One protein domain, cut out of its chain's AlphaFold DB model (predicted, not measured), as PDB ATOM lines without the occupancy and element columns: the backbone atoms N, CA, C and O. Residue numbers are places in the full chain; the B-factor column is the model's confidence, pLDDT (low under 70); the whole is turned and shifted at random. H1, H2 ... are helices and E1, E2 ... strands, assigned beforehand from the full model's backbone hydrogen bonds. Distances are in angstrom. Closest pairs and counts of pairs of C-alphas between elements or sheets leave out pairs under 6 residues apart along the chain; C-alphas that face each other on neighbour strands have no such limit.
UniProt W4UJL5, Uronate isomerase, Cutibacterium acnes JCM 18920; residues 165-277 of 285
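What this domain is: This is residues 165 to 277 of the 285 residues of the protein "Uronate isomerase" of Cutibacterium acnes JCM 18920 (UniProt W4UJL5). Picture an elongated body with a small two-stranded parallel sheet, E1 and E2, and helix H1 packed on E2 at one end, the long helix H3 in the middle with H2 packed slantwise on it, and H4 at the far end, meeting the beginning of H3 in a corner. Residues 257 to 265, in the long link from H3 to H4, stick out as a free loop. The printed part has 113 residues with four named helices and two named strands, in the order E1, H1, E2, H2, H3, H4; its class is mostly helix, though under half of its residues, 55, are in named elements. It is only just loose, close to compact, with a radius of gyration of the C-alphas of 16.1 A, and it spans 51 by 30 by 25 A.

How they stand to each other: Start at the sheet, where E1, residues 166 to 170, and E2, residues 194 to 196, are parallel neighbours at 8 degrees. Look there for N 169 and O 194, 3.0 A apart, and N 196 and O 169, also 3.0 A, both within hydrogen-bond range. Between the two strands along the chain comes H1, residues 180 to 187; E1, H1 and E2 form a strand-helix-strand unit, two parallel neighbour strands with a helix between, and its crossover is right-handed. The closest C-alphas of H1 and E2 are those of His 182 and Val 195, 6.7 A apart. Next find H3, residues 230 to 246, which is apart from E1, E2 and H1. H2, residues 212 to 223, touches H3 at a steep tilt of 53 degrees, the same way; the closest C-alphas are those of Ser 223 and Ala 236, 5.2 A apart, and H3 touches H2 with residues 233 to 240 alone. H4, residues 266 to 275, touches H3 about perpendicular, at 81 degrees; the closest C-alphas are those of Leu 230 and Ala 270, 5.4 A apart, and H3 touches H4 with residue 230 alone. H2 and H4 are apart. In H1, H2, H3 and H4 every O i to N i+4 pair is within hydrogen-bond range.

Where its parts are: Find C-alpha 166 at (41.370, 18.782, 10.209), where E1 begins; it runs 10.8 A to C-alpha 170, and E2 measures 6.5 A. H1 measures 10.5 A and H2 16.3 A. From C-alpha 230 at (31.427, 50.193, -12.782), H3 runs 24.4 A to C-alpha 246. H4 is 14.0 A long and ends with C-alpha 275 at (31.038, 60.527, -8.225).

The domain as a whole: The two C-alphas farthest apart, those of Thr 190 and Arg 268, are 51.7 A from each other. The printed part has no cut. Two links are long: E2 to H2, with 15 residues, and H3 to H4, with 19. The mean pLDDT of the printed part is 94.8, and residues 276 to 277 are under 70.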
ATOM      1  N   ASP A 165      42.913  16.096  13.237       97.94
ATOM      2  CA  ASP A 165      42.006  15.569  12.217       97.94
ATOM      3  C   ASP A 165      41.233  16.662  11.456       97.94
ATOM      4  O   ASP A 165      40.016  16.604  11.261       97.94
ATOM      5  N   ILE A 166      41.945  17.702  11.017       98.44
ATOM      6  CA  ILE A 166      41.370  18.782  10.209       98.44
ATOM      7  C   ILE A 166      41.241  18.300   8.766       98.44
ATOM      8  O   ILE A 166      42.211  18.273   8.012       98.44
ATOM      9  N   ALA A 167      40.026  17.935   8.359       98.19
ATOM     10  CA  ALA A 167      39.736  17.501   6.992       98.19
ATOM     11  C   ALA A 167      39.644  18.677   6.008       98.19
ATOM     12  O   ALA A 167      40.046  18.553   4.848       98.19
ATOM     13  N   PHE A 168      39.113  19.814   6.462       98.44
ATOM     14  CA  PHE A 168      38.932  21.012   5.647       98.44
ATOM     15  C   PHE A 168      39.193  22.272   6.462       98.44
ATOM     16  O   PHE A 168      38.629  22.431   7.545       98.44
ATOM     17  N   ILE A 169      39.978  23.190   5.908       98.38
ATOM     18  CA  ILE A 169      40.127  24.546   6.431       98.38
ATOM     19  C   ILE A 169      40.017  25.556   5.294       98.38
ATOM     20  O   ILE A 169      40.577  25.351   4.217       98.38
ATOM     21  N   ALA A 170      39.284  26.640   5.531       98.44
ATOM     22  CA  ALA A 170      39.256  27.771   4.621       98.44
ATOM     23  C   ALA A 170      40.021  28.961   5.205       98.44
ATOM     24  O   ALA A 170      39.799  29.332   6.362       98.44
ATOM     25  N   THR A 171      40.906  29.548   4.406       98.50
ATOM     26  CA  THR A 171      41.560  30.828   4.704       98.50
ATOM     27  C   THR A 171      40.668  31.981   4.256       98.50
ATOM     28  O   THR A 171      39.570  31.764   3.738       98.50
ATOM     29  N   THR A 172      41.111  33.213   4.487       98.38
ATOM     30  CA  THR A 172      40.418  34.421   4.040       98.38
ATOM     31  C   THR A 172      41.403  35.292   3.290       98.38
ATOM     32  O   THR A 172      42.388  35.735   3.879       98.38
ATOM     33  N   ASP A 173      41.121  35.531   2.015       98.50
ATOM     34  CA  ASP A 173      42.107  36.006   1.052       98.50
ATOM     35  C   ASP A 173      41.561  37.202   0.271       98.50
ATOM     36  O   ASP A 173      40.352  37.359   0.046       98.50
ATOM     37  N   ASP A 174      42.481  38.064  -0.139       98.06
ATOM     38  CA  ASP A 174      42.177  39.274  -0.875       98.06
ATOM     39  C   ASP A 174      41.843  38.958  -2.341       98.06
ATOM     40  O   ASP A 174      42.532  38.145  -2.957       98.06
ATOM     41  N   PRO A 175      40.864  39.632  -2.976       98.25
ATOM     42  CA  PRO A 175      40.566  39.448  -4.397       98.25
ATOM     43  C   PRO A 175      41.783  39.526  -5.327       98.25
ATOM     44  O   PRO A 175      41.777  38.908  -6.395       98.25
ATOM     45  N   CYS A 176      42.815  40.287  -4.946       98.38
ATOM     46  CA  CYS A 176      44.032  40.460  -5.732       98.38
ATOM     47  C   CYS A 176      45.198  39.534  -5.345       98.38
ATOM     48  O   CYS A 176      46.284  39.697  -5.913       98.38
ATOM     49  N   ASP A 177      44.996  38.591  -4.421       98.12
ATOM     50  CA  ASP A 177      45.998  37.578  -4.085       98.12
ATOM     51  C   ASP A 177      46.181  36.583  -5.242       98.12
ATOM     52  O   ASP A 177      45.246  36.275  -5.993       98.12
ATOM     53  N   ASP A 178      47.411  36.086  -5.392       97.75
ATOM     54  CA  ASP A 178      47.796  35.098  -6.410       97.75
ATOM     55  C   ASP A 178      47.470  33.654  -6.008       97.75
ATOM     56  O   ASP A 178      47.571  32.752  -6.827       97.75
ATOM     57  N   LEU A 179      47.072  33.428  -4.754       98.50
ATOM     58  CA  LEU A 179      46.723  32.117  -4.211       98.50
ATOM     59  C   LEU A 179      47.815  31.040  -4.409       98.50
ATOM     60  O   LEU A 179      47.498  29.849  -4.370       98.50
ATOM     61  N   ASP A 180      49.095  31.415  -4.552       98.12
ATOM     62  CA  ASP A 180      50.194  30.468  -4.821       98.12
ATOM     63  C   ASP A 180      50.294  29.380  -3.741       98.12
ATOM     64  O   ASP A 180      50.397  28.190  -4.043       98.12
ATOM     65  N   GLY A 181      50.148  29.762  -2.468       98.25
ATOM     66  CA  GLY A 181      50.130  28.809  -1.355       98.25
ATOM     67  C   GLY A 181      49.037  27.741  -1.496       98.25
ATOM     68  O   GLY A 181      49.281  26.571  -1.205       98.25
ATOM     69  N   HIS A 182      47.859  28.111  -2.010       98.62
ATOM     70  CA  HIS A 182      46.770  27.170  -2.281       98.62
ATOM     71  C   HIS A 182      47.093  26.258  -3.464       98.62
ATOM     72  O   HIS A 182      46.886  25.048  -3.378       98.62
ATOM     73  N   ALA A 183      47.628  26.820  -4.551       98.25
ATOM     74  CA  ALA A 183      48.018  26.056  -5.732       98.25
ATOM     75  C   ALA A 183      49.108  25.022  -5.404       98.25
ATOM     76  O   ALA A 183      48.999  23.860  -5.796       98.25
ATOM     77  N   ARG A 184      50.119  25.417  -4.621       98.19
ATOM     78  CA  ARG A 184      51.192  24.534  -4.146       98.19
ATOM     79  C   ARG A 184      50.660  23.390  -3.292       98.19
ATOM     80  O   ARG A 184      51.059  22.253  -3.509       98.19
ATOM     81  N   LEU A 185      49.747  23.674  -2.361       98.12
ATOM     82  CA  LEU A 185      49.120  22.641  -1.533       98.12
ATOM     83  C   LEU A 185      48.269  21.673  -2.361       98.12
ATOM     84  O   LEU A 185      48.314  20.473  -2.120       98.12
ATOM     85  N   ALA A 186      47.525  22.171  -3.349       96.56
ATOM     86  CA  ALA A 186      46.715  21.328  -4.226       96.56
ATOM     87  C   ALA A 186      47.558  20.437  -5.159       96.56
ATOM     88  O   ALA A 186      47.098  19.369  -5.559       96.56
ATOM     89  N   ALA A 187      48.768  20.876  -5.520       97.00
ATOM     90  CA  ALA A 187      49.698  20.131  -6.370       97.00
ATOM     91  C   ALA A 187      50.609  19.158  -5.593       97.00
ATOM     92  O   ALA A 187      51.284  18.333  -6.207       97.00
ATOM     93  N   ASP A 188      50.660  19.256  -4.263       97.44
ATOM     94  CA  ASP A 188      51.504  18.421  -3.412       97.44
ATOM     95  C   ASP A 188      50.829  17.073  -3.121       97.44
ATOM     96  O   ASP A 188      49.960  16.965  -2.258       97.44
ATOM     97  N   GLU A 189      51.264  16.015  -3.809       96.00
ATOM     98  CA  GLU A 189      50.729  14.653  -3.645       96.00
ATOM     99  C   GLU A 189      50.918  14.075  -2.230       96.00
ATOM    100  O   GLU A 189      50.259  13.098  -1.866       96.00
ATOM    101  N   THR A 190      51.812  14.652  -1.418       95.75
ATOM    102  CA  THR A 190      52.026  14.226  -0.026       95.75
ATOM    103  C   THR A 190      51.039  14.872   0.945       95.75
ATOM    104  O   THR A 190      50.878  14.394   2.070       95.75
ATOM    105  N   PHE A 191      50.348  15.936   0.525       96.56
ATOM    106  CA  PHE A 191      49.388  16.658   1.341       96.56
ATOM    107  C   PHE A 191      47.964  16.145   1.090       96.56
ATOM    108  O   PHE A 191      47.418  16.248  -0.003       96.56
ATOM    109  N   THR A 192      47.340  15.575   2.123       94.06
ATOM    110  CA  THR A 192      46.052  14.861   1.988       94.06
ATOM    111  C   THR A 192      44.841  15.642   2.499       94.06
ATOM    112  O   THR A 192      43.702  15.207   2.319       94.06
ATOM    113  N   ARG A 193      45.060  16.791   3.147       96.62
ATOM    114  CA  ARG A 193      43.991  17.653   3.676       96.62
ATOM    115  C   ARG A 193      43.563  18.675   2.626       96.62
ATOM    116  O   ARG A 193      44.254  18.901   1.639       96.62
ATOM    117  N   ARG A 194      42.415  19.326   2.835       97.38
ATOM    118  CA  ARG A 194      41.928  20.369   1.925       97.38
ATOM    119  C   ARG A 194      42.039  21.756   2.557       97.38
ATOM    120  O   ARG A 194      41.402  22.022   3.574       97.38
ATOM    121  N   VAL A 195      42.785  22.639   1.896       98.31
ATOM    122  CA  VAL A 195      42.883  24.071   2.214       98.31
ATOM    123  C   VAL A 195      42.280  24.852   1.052       98.31
ATOM    124  O   VAL A 195      42.678  24.634  -0.090       98.31
ATOM    125  N   ALA A 196      41.288  25.703   1.313       98.31
ATOM    126  CA  ALA A 196      40.609  26.476   0.272       98.31
ATOM    127  C   ALA A 196      40.586  27.977   0.593       98.31
ATOM    128  O   ALA A 196      40.373  28.335   1.750       98.31
ATOM    129  N   PRO A 197      40.696  28.854  -0.414       98.69
ATOM    130  CA  PRO A 197      40.603  30.284  -0.180       98.69
ATOM    131  C   PRO A 197      39.148  30.735  -0.007       98.69
ATOM    132  O   PRO A 197      38.224  30.154  -0.591       98.69
ATOM    133  N   THR A 198      38.941  31.813   0.753       98.75
ATOM    134  CA  THR A 198      37.652  32.526   0.839       98.75
ATOM    135  C   THR A 198      37.802  33.906   0.226       98.75
ATOM    136  O   THR A 198      38.645  34.687   0.654       98.75
ATOM    137  N   PHE A 199      36.955  34.229  -0.753       98.62
ATOM    138  CA  PHE A 199      36.986  35.519  -1.442       98.62
ATOM    139  C   PHE A 199      36.431  36.633  -0.547       98.62
ATOM    140  O   PHE A 199      35.224  36.642  -0.289       98.62
ATOM    141  N   ARG A 200      37.271  37.574  -0.094       98.31
ATOM    142  CA  ARG A 200      36.846  38.668   0.795       98.31
ATOM    143  C   ARG A 200      37.055  40.060   0.186       98.31
ATOM    144  O   ARG A 200      38.124  40.651   0.343       98.31
ATOM    145  N   PRO A 201      36.043  40.638  -0.482       97.12
ATOM    146  CA  PRO A 201      36.191  41.889  -1.215       97.12
ATOM    147  C   PRO A 201      35.951  43.156  -0.386       97.12
ATOM    148  O   PRO A 201      35.854  44.220  -0.984       97.12
ATOM    149  N   ASP A 202      35.876  43.091   0.948       95.06
ATOM    150  CA  ASP A 202      35.492  44.216   1.825       95.06
ATOM    151  C   ASP A 202      36.082  45.576   1.410       95.06
ATOM    152  O   ASP A 202      35.349  46.536   1.178       95.06
ATOM    153  N   LYS A 203      37.411  45.673   1.255       93.25
ATOM    154  CA  LYS A 203      38.078  46.947   0.917       93.25
ATOM    155  C   LYS A 203      37.727  47.469  -0.485       93.25
ATOM    156  O   LYS A 203      37.850  48.663  -0.738       93.25
ATOM    157  N   TYR A 204      37.268  46.589  -1.371       94.56
ATOM    158  CA  TYR A 204      36.783  46.903  -2.713       94.56
ATOM    159  C   TYR A 204      35.280  47.197  -2.752       94.56
ATOM    160  O   TYR A 204      34.742  47.447  -3.820       94.56
ATOM    161  N   LEU A 205      34.592  47.187  -1.613       91.88
ATOM    162  CA  LEU A 205      33.181  47.564  -1.509       91.88
ATOM    163  C   LEU A 205      32.984  48.848  -0.691       91.88
ATOM    164  O   LEU A 205      31.859  49.299  -0.497       91.88
ATOM    165  N   GLU A 206      34.079  49.466  -0.246       87.94
ATOM    166  CA  GLU A 206      34.092  50.682   0.565       87.94
ATOM    167  C   GLU A 206      34.728  51.846  -0.221       87.94
ATOM    168  O   GLU A 206      35.812  52.319   0.135       87.94
ATOM    169  N   PRO A 207      34.071  52.376  -1.276       84.44
ATOM    170  CA  PRO A 207      34.625  53.453  -2.104       84.44
ATOM    171  C   PRO A 207      34.937  54.718  -1.298       84.44
ATOM    172  O   PRO A 207      35.790  55.524  -1.675       84.44
ATOM    173  N   ALA A 208      34.271  54.893  -0.152       82.62
ATOM    174  CA  ALA A 208      34.495  55.995   0.773       82.62
ATOM    175  C   ALA A 208      35.812  55.893   1.577       82.62
ATOM    176  O   ALA A 208      36.241  56.895   2.159       82.62
ATOM    177  N   ALA A 209      36.455  54.725   1.617       84.12
ATOM    178  CA  ALA A 209      37.708  54.518   2.329       84.12
ATOM    179  C   ALA A 209      38.905  55.158   1.599       84.12
ATOM    180  O   ALA A 209      38.870  55.443   0.399       84.12
ATOM    181  N   GLY A 210      39.983  55.416   2.341       86.25
ATOM    182  CA  GLY A 210      41.248  55.858   1.752       86.25
ATOM    183  C   GLY A 210      41.905  54.743   0.931       86.25
ATOM    184  O   GLY A 210      41.737  53.568   1.236       86.25
ATOM    185  N   GLY A 211      42.668  55.108  -0.103       89.06
ATOM    186  CA  GLY A 211      43.406  54.146  -0.935       89.06
ATOM    187  C   GLY A 211      42.601  53.490  -2.062       89.06
ATOM    188  O   GLY A 211      43.176  52.718  -2.824       89.06
ATOM    189  N   TRP A 212      41.317  53.835  -2.220       90.31
ATOM    190  CA  TRP A 212      40.414  53.291  -3.246       90.31
ATOM    191  C   TRP A 212      41.020  53.234  -4.656       90.31
ATOM    192  O   TRP A 212      40.981  52.199  -5.311       90.31
ATOM    193  N   THR A 213      41.658  54.315  -5.109       90.25
ATOM    194  CA  THR A 213      42.269  54.378  -6.447       90.25
ATOM    195  C   THR A 213      43.405  53.371  -6.629       90.25
ATOM    196  O   THR A 213      43.517  52.757  -7.686       90.25
ATOM    197  N   GLY A 214      44.220  53.155  -5.593       94.25
ATOM    198  CA  GLY A 214      45.266  52.133  -5.599       94.25
ATOM    199  C   GLY A 214      44.690  50.717  -5.609       94.25
ATOM    200  O   GLY A 214      45.233  49.843  -6.281       94.25
ATOM    201  N   LEU A 215      43.562  50.499  -4.925       95.62
ATOM    202  CA  LEU A 215      42.848  49.223  -4.959       95.62
ATOM    203  C   LEU A 215      42.326  48.915  -6.362       95.62
ATOM    204  O   LEU A 215      42.576  47.825  -6.866       95.62
ATOM    205  N   LEU A 216      41.670  49.876  -7.016       95.12
ATOM    206  CA  LEU A 216      41.178  49.704  -8.386       95.12
ATOM    207  C   LEU A 216      42.314  49.493  -9.389       95.12
ATOM    208  O   LEU A 216      42.197  48.638 -10.262       95.12
ATOM    209  N   ALA A 217      43.432  50.212  -9.243       96.12
ATOM    210  CA  ALA A 217      44.609  50.000 -10.081       96.12
ATOM    211  C   ALA A 217      45.154  48.572  -9.931       96.12
ATOM    212  O   ALA A 217      45.408  47.905 -10.932       96.12
ATOM    213  N   ARG A 218      45.263  48.072  -8.692       98.00
ATOM    214  CA  ARG A 218      45.698  46.695  -8.436       98.00
ATOM    215  C   ARG A 218      44.705  45.672  -8.985       98.00
ATOM    216  O   ARG A 218      45.131  44.699  -9.593       98.00
ATOM    217  N   LEU A 219      43.405  45.897  -8.801       98.19
ATOM    218  CA  LEU A 219      42.361  45.021  -9.334       98.19
ATOM    219  C   LEU A 219      42.400  44.969 -10.865       98.19
ATOM    220  O   LEU A 219      42.307  43.885 -11.436       98.19
ATOM    221  N   SER A 220      42.609  46.116 -11.515       98.31
ATOM    222  CA  SER A 220      42.768  46.204 -12.971       98.31
ATOM    223  C   SER A 220      43.993  45.423 -13.446       98.31
ATOM    224  O   SER A 220      43.918  44.671 -14.409       98.31
ATOM    225  N   GLU A 221      45.119  45.546 -12.735       98.25
ATOM    226  CA  GLU A 221      46.355  44.823 -13.047       98.25
ATOM    227  C   GLU A 221      46.168  43.298 -12.994       98.25
ATOM    228  O   GLU A 221      46.599  42.601 -13.909       98.25
ATOM    229  N   VAL A 222      45.526  42.773 -11.942       98.12
ATOM    230  CA  VAL A 222      45.405  41.315 -11.747       98.12
ATOM    231  C   VAL A 222      44.287  40.661 -12.557       98.12
ATOM    232  O   VAL A 222      44.337  39.452 -12.766       98.12
ATOM    233  N   SER A 223      43.274  41.427 -12.972       97.88
ATOM    234  CA  SER A 223      42.145  40.928 -13.776       97.88
ATOM    235  C   SER A 223      42.313  41.194 -15.272       97.88
ATOM    236  O   SER A 223      41.738  40.490 -16.093       97.88
ATOM    237  N   GLY A 224      43.092  42.212 -15.650       97.62
ATOM    238  CA  GLY A 224      43.177  42.698 -17.029       97.62
ATOM    239  C   GLY A 224      41.988  43.566 -17.469       97.62
ATOM    240  O   GLY A 224      41.969  44.011 -18.617       97.62
ATOM    241  N   CYS A 225      41.024  43.831 -16.584       97.62
ATOM    242  CA  CYS A 225      39.856  44.677 -16.840       97.62
ATOM    243  C   CYS A 225      40.114  46.134 -16.416       97.62
ATOM    244  O   CYS A 225      40.937  46.401 -15.541       97.62
ATOM    245  N   ASP A 226      39.376  47.098 -16.977       96.31
ATOM    246  CA  ASP A 226      39.405  48.489 -16.496       96.31
ATOM    247  C   ASP A 226      38.482  48.672 -15.280       96.31
ATOM    248  O   ASP A 226      37.332  49.106 -15.397       96.31
ATOM    249  N   ALA A 227      38.998  48.376 -14.086       96.44
ATOM    250  CA  ALA A 227      38.229  48.480 -12.848       96.44
ATOM    251  C   ALA A 227      37.927  49.929 -12.415       96.44
ATOM    252  O   ALA A 227      37.390  50.138 -11.327       96.44
ATOM    253  N   THR A 228      38.274  50.941 -13.225       93.38
ATOM    254  CA  THR A 228      37.944  52.350 -12.949       93.38
ATOM    255  C   THR A 228      36.536  52.749 -13.390       93.38
ATOM    256  O   THR A 228      36.071  53.822 -13.014       93.38
ATOM    257  N   THR A 229      35.833  51.865 -14.100       93.44
ATOM    258  CA  THR A 229      34.405  51.988 -14.433       93.44
ATOM    259  C   THR A 229      33.588  50.953 -13.658       93.44
ATOM    260  O   THR A 229      34.123  49.913 -13.277       93.44
ATOM    261  N   LEU A 230      32.286  51.189 -13.444       94.75
ATOM    262  CA  LEU A 230      31.427  50.193 -12.782       94.75
ATOM    263  C   LEU A 230      31.403  48.854 -13.541       94.75
ATOM    264  O   LEU A 230      31.443  47.792 -12.915       94.75
ATOM    265  N   ASP A 231      31.354  48.904 -14.874       96.75
ATOM    266  CA  ASP A 231      31.324  47.707 -15.717       96.75
ATOM    267  C   ASP A 231      32.621  46.913 -15.603       96.75
ATOM    268  O   ASP A 231      32.587  45.732 -15.262       96.75
ATOM    269  N   GLY A 232      33.772  47.563 -15.790       97.56
ATOM    270  CA  GLY A 232      35.053  46.873 -15.679       97.56
ATOM    271  C   GLY A 232      35.398  46.469 -14.241       97.56
ATOM    272  O   GLY A 232      36.073  45.464 -14.042       97.56
ATOM    273  N   PHE A 233      34.887  47.169 -13.220       97.12
ATOM    274  CA  PHE A 233      34.972  46.720 -11.825       97.12
ATOM    275  C   PHE A 233      34.177  45.430 -11.607       97.12
ATOM    276  O   PHE A 233      34.657  44.506 -10.949       97.12
ATOM    277  N   THR A 234      32.968  45.359 -12.167       97.44
ATOM    278  CA  THR A 234      32.114  44.171 -12.083       97.44
ATOM    279  C   THR A 234      32.763  42.994 -12.809       97.44
ATOM    280  O   THR A 234      32.899  41.927 -12.214       97.44
ATOM    281  N   GLU A 235      33.255  43.210 -14.032       98.62
ATOM    282  CA  GLU A 235      33.983  42.205 -14.816       98.62
ATOM    283  C   GLU A 235      35.232  41.706 -14.074       98.62
ATOM    284  O   GLU A 235      35.431  40.498 -13.931       98.62
ATOM    285  N   ALA A 236      36.022  42.617 -13.496       98.50
ATOM    286  CA  ALA A 236      37.190  42.255 -12.700       98.50
ATOM    287  C   ALA A 236      36.819  41.379 -11.496       98.50
ATOM    288  O   ALA A 236      37.484  40.387 -11.209       98.50
ATOM    289  N   MET A 237      35.747  41.718 -10.776       98.31
ATOM    290  CA  MET A 237      35.281  40.919  -9.640       98.31
ATOM    291  C   MET A 237      34.794  39.533 -10.065       98.31
ATOM    292  O   MET A 237      35.032  38.556  -9.350       98.31
ATOM    293  N   GLU A 238      34.121  39.424 -11.209       98.50
ATOM    294  CA  GLU A 238      33.702  38.142 -11.775       98.50
ATOM    295  C   GLU A 238      34.903  37.271 -12.161       98.50
ATOM    296  O   GLU A 238      34.937  36.096 -11.775       98.50
ATOM    297  N   ASP A 239      35.914  37.851 -12.818       98.62
ATOM    298  CA  ASP A 239      37.180  37.182 -13.138       98.62
ATOM    299  C   ASP A 239      37.871  36.664 -11.869       98.62
ATOM    300  O   ASP A 239      38.126  35.462 -11.730       98.62
ATOM    301  N   ARG A 240      38.080  37.534 -10.873       98.69
ATOM    302  CA  ARG A 240      38.748  37.138  -9.625       98.69
ATOM    303  C   ARG A 240      37.955  36.079  -8.860       98.69
ATOM    304  O   ARG A 240      38.541  35.137  -8.329       98.69
ATOM    305  N   ARG A 241      36.622  36.134  -8.856       98.56
ATOM    306  CA  ARG A 241      35.791  35.064  -8.272       98.56
ATOM    307  C   ARG A 241      35.925  33.746  -9.032       98.56
ATOM    308  O   ARG A 241      35.939  32.684  -8.404       98.56
ATOM    309  N   ALA A 242      36.015  33.781 -10.362       98.56
ATOM    310  CA  ALA A 242      36.265  32.588 -11.164       98.56
ATOM    311  C   ALA A 242      37.649  31.993 -10.861       98.56
ATOM    312  O   ALA A 242      37.752  30.780 -10.668       98.56
ATOM    313  N   TYR A 243      38.672  32.837 -10.715       98.62
ATOM    314  CA  TYR A 243      40.018  32.437 -10.304       98.62
ATOM    315  C   TYR A 243      40.028  31.742  -8.935       98.62
ATOM    316  O   TYR A 243      40.567  30.646  -8.790       98.62
ATOM    317  N   PHE A 244      39.341  32.308  -7.940       98.75
ATOM    318  CA  PHE A 244      39.188  31.691  -6.618       98.75
ATOM    319  C   PHE A 244      38.497  30.325  -6.686       98.75
ATOM    320  O   PHE A 244      38.929  29.368  -6.042       98.75
ATOM    321  N   ARG A 245      37.442  30.195  -7.504       98.44
ATOM    322  CA  ARG A 245      36.760  28.907  -7.717       98.44
ATOM    323  C   ARG A 245      37.680  27.857  -8.337       98.44
ATOM    324  O   ARG A 245      37.591  26.694  -7.951       98.44
ATOM    325  N   GLN A 246      38.558  28.246  -9.263       98.00
ATOM    326  CA  GLN A 246      39.568  27.344  -9.835       98.00
ATOM    327  C   GLN A 246      40.557  26.842  -8.769       98.00
ATOM    328  O   GLN A 246      41.013  25.707  -8.861       98.00
ATOM    329  N   HIS A 247      40.799  27.633  -7.718       98.19
ATOM    330  CA  HIS A 247      41.625  27.276  -6.554       98.19
ATOM    331  C   HIS A 247      40.824  26.624  -5.413       98.19
ATOM    332  O   HIS A 247      41.296  26.511  -4.284       98.19
ATOM    333  N   GLY A 248      39.597  26.171  -5.687       97.44
ATOM    334  CA  GLY A 248      38.807  25.374  -4.750       97.44
ATOM    335  C   GLY A 248      37.973  26.170  -3.747       97.44
ATOM    336  O   GLY A 248      37.391  25.543  -2.851       97.44
ATOM    337  N   ALA A 249      37.872  27.497  -3.901       98.31
ATOM    338  CA  ALA A 249      36.997  28.338  -3.088       98.31
ATOM    339  C   ALA A 249      35.529  27.909  -3.209       98.31
ATOM    340  O   ALA A 249      35.021  27.626  -4.299       98.31
ATOM    341  N   VAL A 250      34.830  27.911  -2.074       97.62
ATOM    342  CA  VAL A 250      33.396  27.576  -1.971       97.62
ATOM    343  C   VAL A 250      32.583  28.650  -1.247       97.62
ATOM    344  O   VAL A 250      31.375  28.496  -1.089       97.62
ATOM    345  N   SER A 251      33.236  29.727  -0.805       97.88
ATOM    346  CA  SER A 251      32.626  30.799  -0.023       97.88
ATOM    347  C   SER A 251      33.175  32.168  -0.429       97.88
ATOM    348  O   SER A 251      34.285  32.286  -0.955       97.88
ATOM    349  N   SER A 252      32.383  33.200  -0.149       97.88
ATOM    350  CA  SER A 252      32.821  34.592  -0.097       97.88
ATOM    351  C   SER A 252      32.419  35.178   1.249       97.88
ATOM    352  O   SER A 252      31.306  34.912   1.707       97.88
ATOM    353  N   ASP A 253      33.282  35.995   1.832       97.88
ATOM    354  CA  ASP A 253      33.051  36.658   3.114       97.88
ATOM    355  C   ASP A 253      32.895  38.168   2.904       97.88
ATOM    356  O   ASP A 253      33.623  38.752   2.104       97.88
ATOM    357  N   HIS A 254      31.932  38.779   3.593       95.94
ATOM    358  CA  HIS A 254      31.608  40.202   3.465       95.94
ATOM    359  C   HIS A 254      31.320  40.782   4.847       95.94
ATOM    360  O   HIS A 254      30.354  40.391   5.505       95.94
ATOM    361  N   SER A 255      32.129  41.745   5.279       92.44
ATOM    362  CA  SER A 255      32.002  42.387   6.588       92.44
ATOM    363  C   SER A 255      31.651  43.865   6.449       92.44
ATOM    364  O   SER A 255      32.512  44.742   6.530       92.44
ATOM    365  N   HIS A 256      30.359  44.156   6.338       89.06
ATOM    366  CA  HIS A 256      29.850  45.526   6.307       89.06
ATOM    367  C   HIS A 256      29.389  46.005   7.684       89.06
ATOM    368  O   HIS A 256      28.886  45.240   8.506       89.06
ATOM    369  N   ARG A 257      29.522  47.315   7.935       88.31
ATOM    370  CA  ARG A 257      29.012  47.946   9.168       88.31
ATOM    371  C   ARG A 257      27.482  47.931   9.242       88.31
ATOM    372  O   ARG A 257      26.927  47.924  10.337       88.31
ATOM    373  N   ASP A 258      26.824  48.002   8.091       88.31
ATOM    374  CA  ASP A 258      25.372  48.002   7.940       88.31
ATOM    375  C   ASP A 258      24.957  46.834   7.037       88.31
ATOM    376  O   ASP A 258      25.695  46.463   6.128       88.31
ATOM    377  N   LEU A 259      23.784  46.260   7.299       90.81
ATOM    378  CA  LEU A 259      23.203  45.148   6.538       90.81
ATOM    379  C   LEU A 259      22.191  45.629   5.487       90.81
ATOM    380  O   LEU A 259      21.555  44.817   4.813       90.81
ATOM    381  N   GLY A 260      21.993  46.946   5.379       91.94
ATOM    382  CA  GLY A 260      21.120  47.554   4.386       91.94
ATOM    383  C   GLY A 260      21.524  47.177   2.962       91.94
ATOM    384  O   GLY A 260      22.686  47.281   2.577       91.94
ATOM    385  N   THR A 261      20.539  46.781   2.160       93.06
ATOM    386  CA  THR A 261      20.705  46.528   0.726       93.06
ATOM    387  C   THR A 261      19.690  47.352  -0.051       93.06
ATOM    388  O   THR A 261      18.549  47.533   0.379       93.06
ATOM    389  N   ILE A 262      20.120  47.902  -1.185       92.75
ATOM    390  CA  ILE A 262      19.278  48.684  -2.089       92.75
ATOM    391  C   ILE A 262      19.562  48.185  -3.499       92.75
ATOM    392  O   ILE A 262      20.720  48.072  -3.897       92.75
ATOM    393  N   ILE A 263      18.505  47.887  -4.248       94.56
ATOM    394  CA  ILE A 263      18.616  47.570  -5.671       94.56
ATOM    395  C   ILE A 263      18.645  48.897  -6.426       94.56
ATOM    396  O   ILE A 263      17.710  49.691  -6.317       94.56
ATOM    397  N   LEU A 264      19.727  49.134  -7.159       93.94
ATOM    398  CA  LEU A 264      19.901  50.295  -8.023       93.94
ATOM    399  C   LEU A 264      19.813  49.853  -9.482       93.94
ATOM    400  O   LEU A 264      20.228  48.744  -9.821       93.94
ATOM    401  N   ASP A 265      19.295  50.724 -10.341       96.62
ATOM    402  CA  ASP A 265      19.553  50.601 -11.772       96.62
ATOM    403  C   ASP A 265      21.030  50.900 -12.081       96.62
ATOM    404  O   ASP A 265      21.764  51.473 -11.266       96.62
ATOM    405  N   HIS A 266      21.468  50.456 -13.259       94.75
ATOM    406  CA  HIS A 266      22.864  50.541 -13.678       94.75
ATOM    407  C   HIS A 266      23.362  51.988 -13.746       94.75
ATOM    408  O   HIS A 266      24.374  52.299 -13.122       94.75
ATOM    409  N   ASP A 267      22.608  52.884 -14.387       95.50
ATOM    410  CA  ASP A 267      22.980  54.296 -14.540       95.50
ATOM    411  C   ASP A 267      23.178  54.977 -13.177       95.50
ATOM    412  O   ASP A 267      24.136  55.731 -12.964       95.50
ATOM    413  N   ARG A 268      22.295  54.693 -12.209       94.06
ATOM    414  CA  ARG A 268      22.408  55.229 -10.851       94.06
ATOM    415  C   ARG A 268      23.618  54.664 -10.117       94.06
ATOM    416  O   ARG A 268      24.300  55.428  -9.430       94.06
ATOM    417  N   ALA A 269      23.885  53.366 -10.239       93.12
ATOM    418  CA  ALA A 269      25.060  52.741  -9.640       93.12
ATOM    419  C   ALA A 269      26.361  53.295 -10.246       93.12
ATOM    420  O   ALA A 269      27.269  53.658  -9.494       93.12
ATOM    421  N   ALA A 270      26.422  53.444 -11.572       92.62
ATOM    422  CA  ALA A 270      27.570  53.995 -12.288       92.62
ATOM    423  C   ALA A 270      27.832  55.443 -11.861       92.62
ATOM    424  O   ALA A 270      28.944  55.789 -11.476       92.62
ATOM    425  N   SER A 271      26.777  56.261 -11.774       91.00
ATOM    426  CA  SER A 271      26.882  57.631 -11.266       91.00
ATOM    427  C   SER A 271      27.438  57.700  -9.837       91.00
ATOM    428  O   SER A 271      28.222  58.600  -9.537       91.00
ATOM    429  N   ILE A 272      27.053  56.778  -8.946       89.38
ATOM    430  CA  ILE A 272      27.580  56.720  -7.571       89.38
ATOM    431  C   ILE A 272      29.054  56.299  -7.566       89.38
ATOM    432  O   ILE A 272      29.847  56.882  -6.822       89.38
ATOM    433  N   PHE A 273      29.411  55.312  -8.388       88.44
ATOM    434  CA  PHE A 273      30.779  54.826  -8.537       88.44
ATOM    435  C   PHE A 273      31.708  55.948  -9.036       88.44
ATOM    436  O   PHE A 273      32.722  56.243  -8.399       88.44
ATOM    437  N   ASP A 274      31.295  56.663 -10.085       84.38
ATOM    438  CA  ASP A 274      32.050  57.756 -10.710       84.38
ATOM    439  C   ASP A 274      32.143  59.005  -9.827       84.38
ATOM    440  O   ASP A 274      33.180  59.673  -9.782       84.38
ATOM    441  N   ALA A 275      31.076  59.341  -9.088       75.75
ATOM    442  CA  ALA A 275      31.038  60.527  -8.225       75.75
ATOM    443  C   ALA A 275      32.157  60.527  -7.172       75.75
ATOM    444  O   ALA A 275      32.566  61.589  -6.687       75.75
ATOM    445  N   ARG A 276      32.709  59.351  -6.852       66.19
ATOM    446  CA  ARG A 276      33.838  59.227  -5.937       66.19
ATOM    447  C   ARG A 276      35.149  59.792  -6.494       66.19
ATOM    448  O   ARG A 276      36.052  60.088  -5.715       66.19
ATOM    449  N   TRP A 277      35.231  60.019  -7.804       55.69
ATOM    450  CA  TRP A 277      36.366  60.671  -8.453       55.69
ATOM    451  C   TRP A 277      36.421  62.187  -8.205       55.69
ATOM    452  O   TRP A 277      37.470  62.797  -8.397       55.69
TER     453      TRP A 277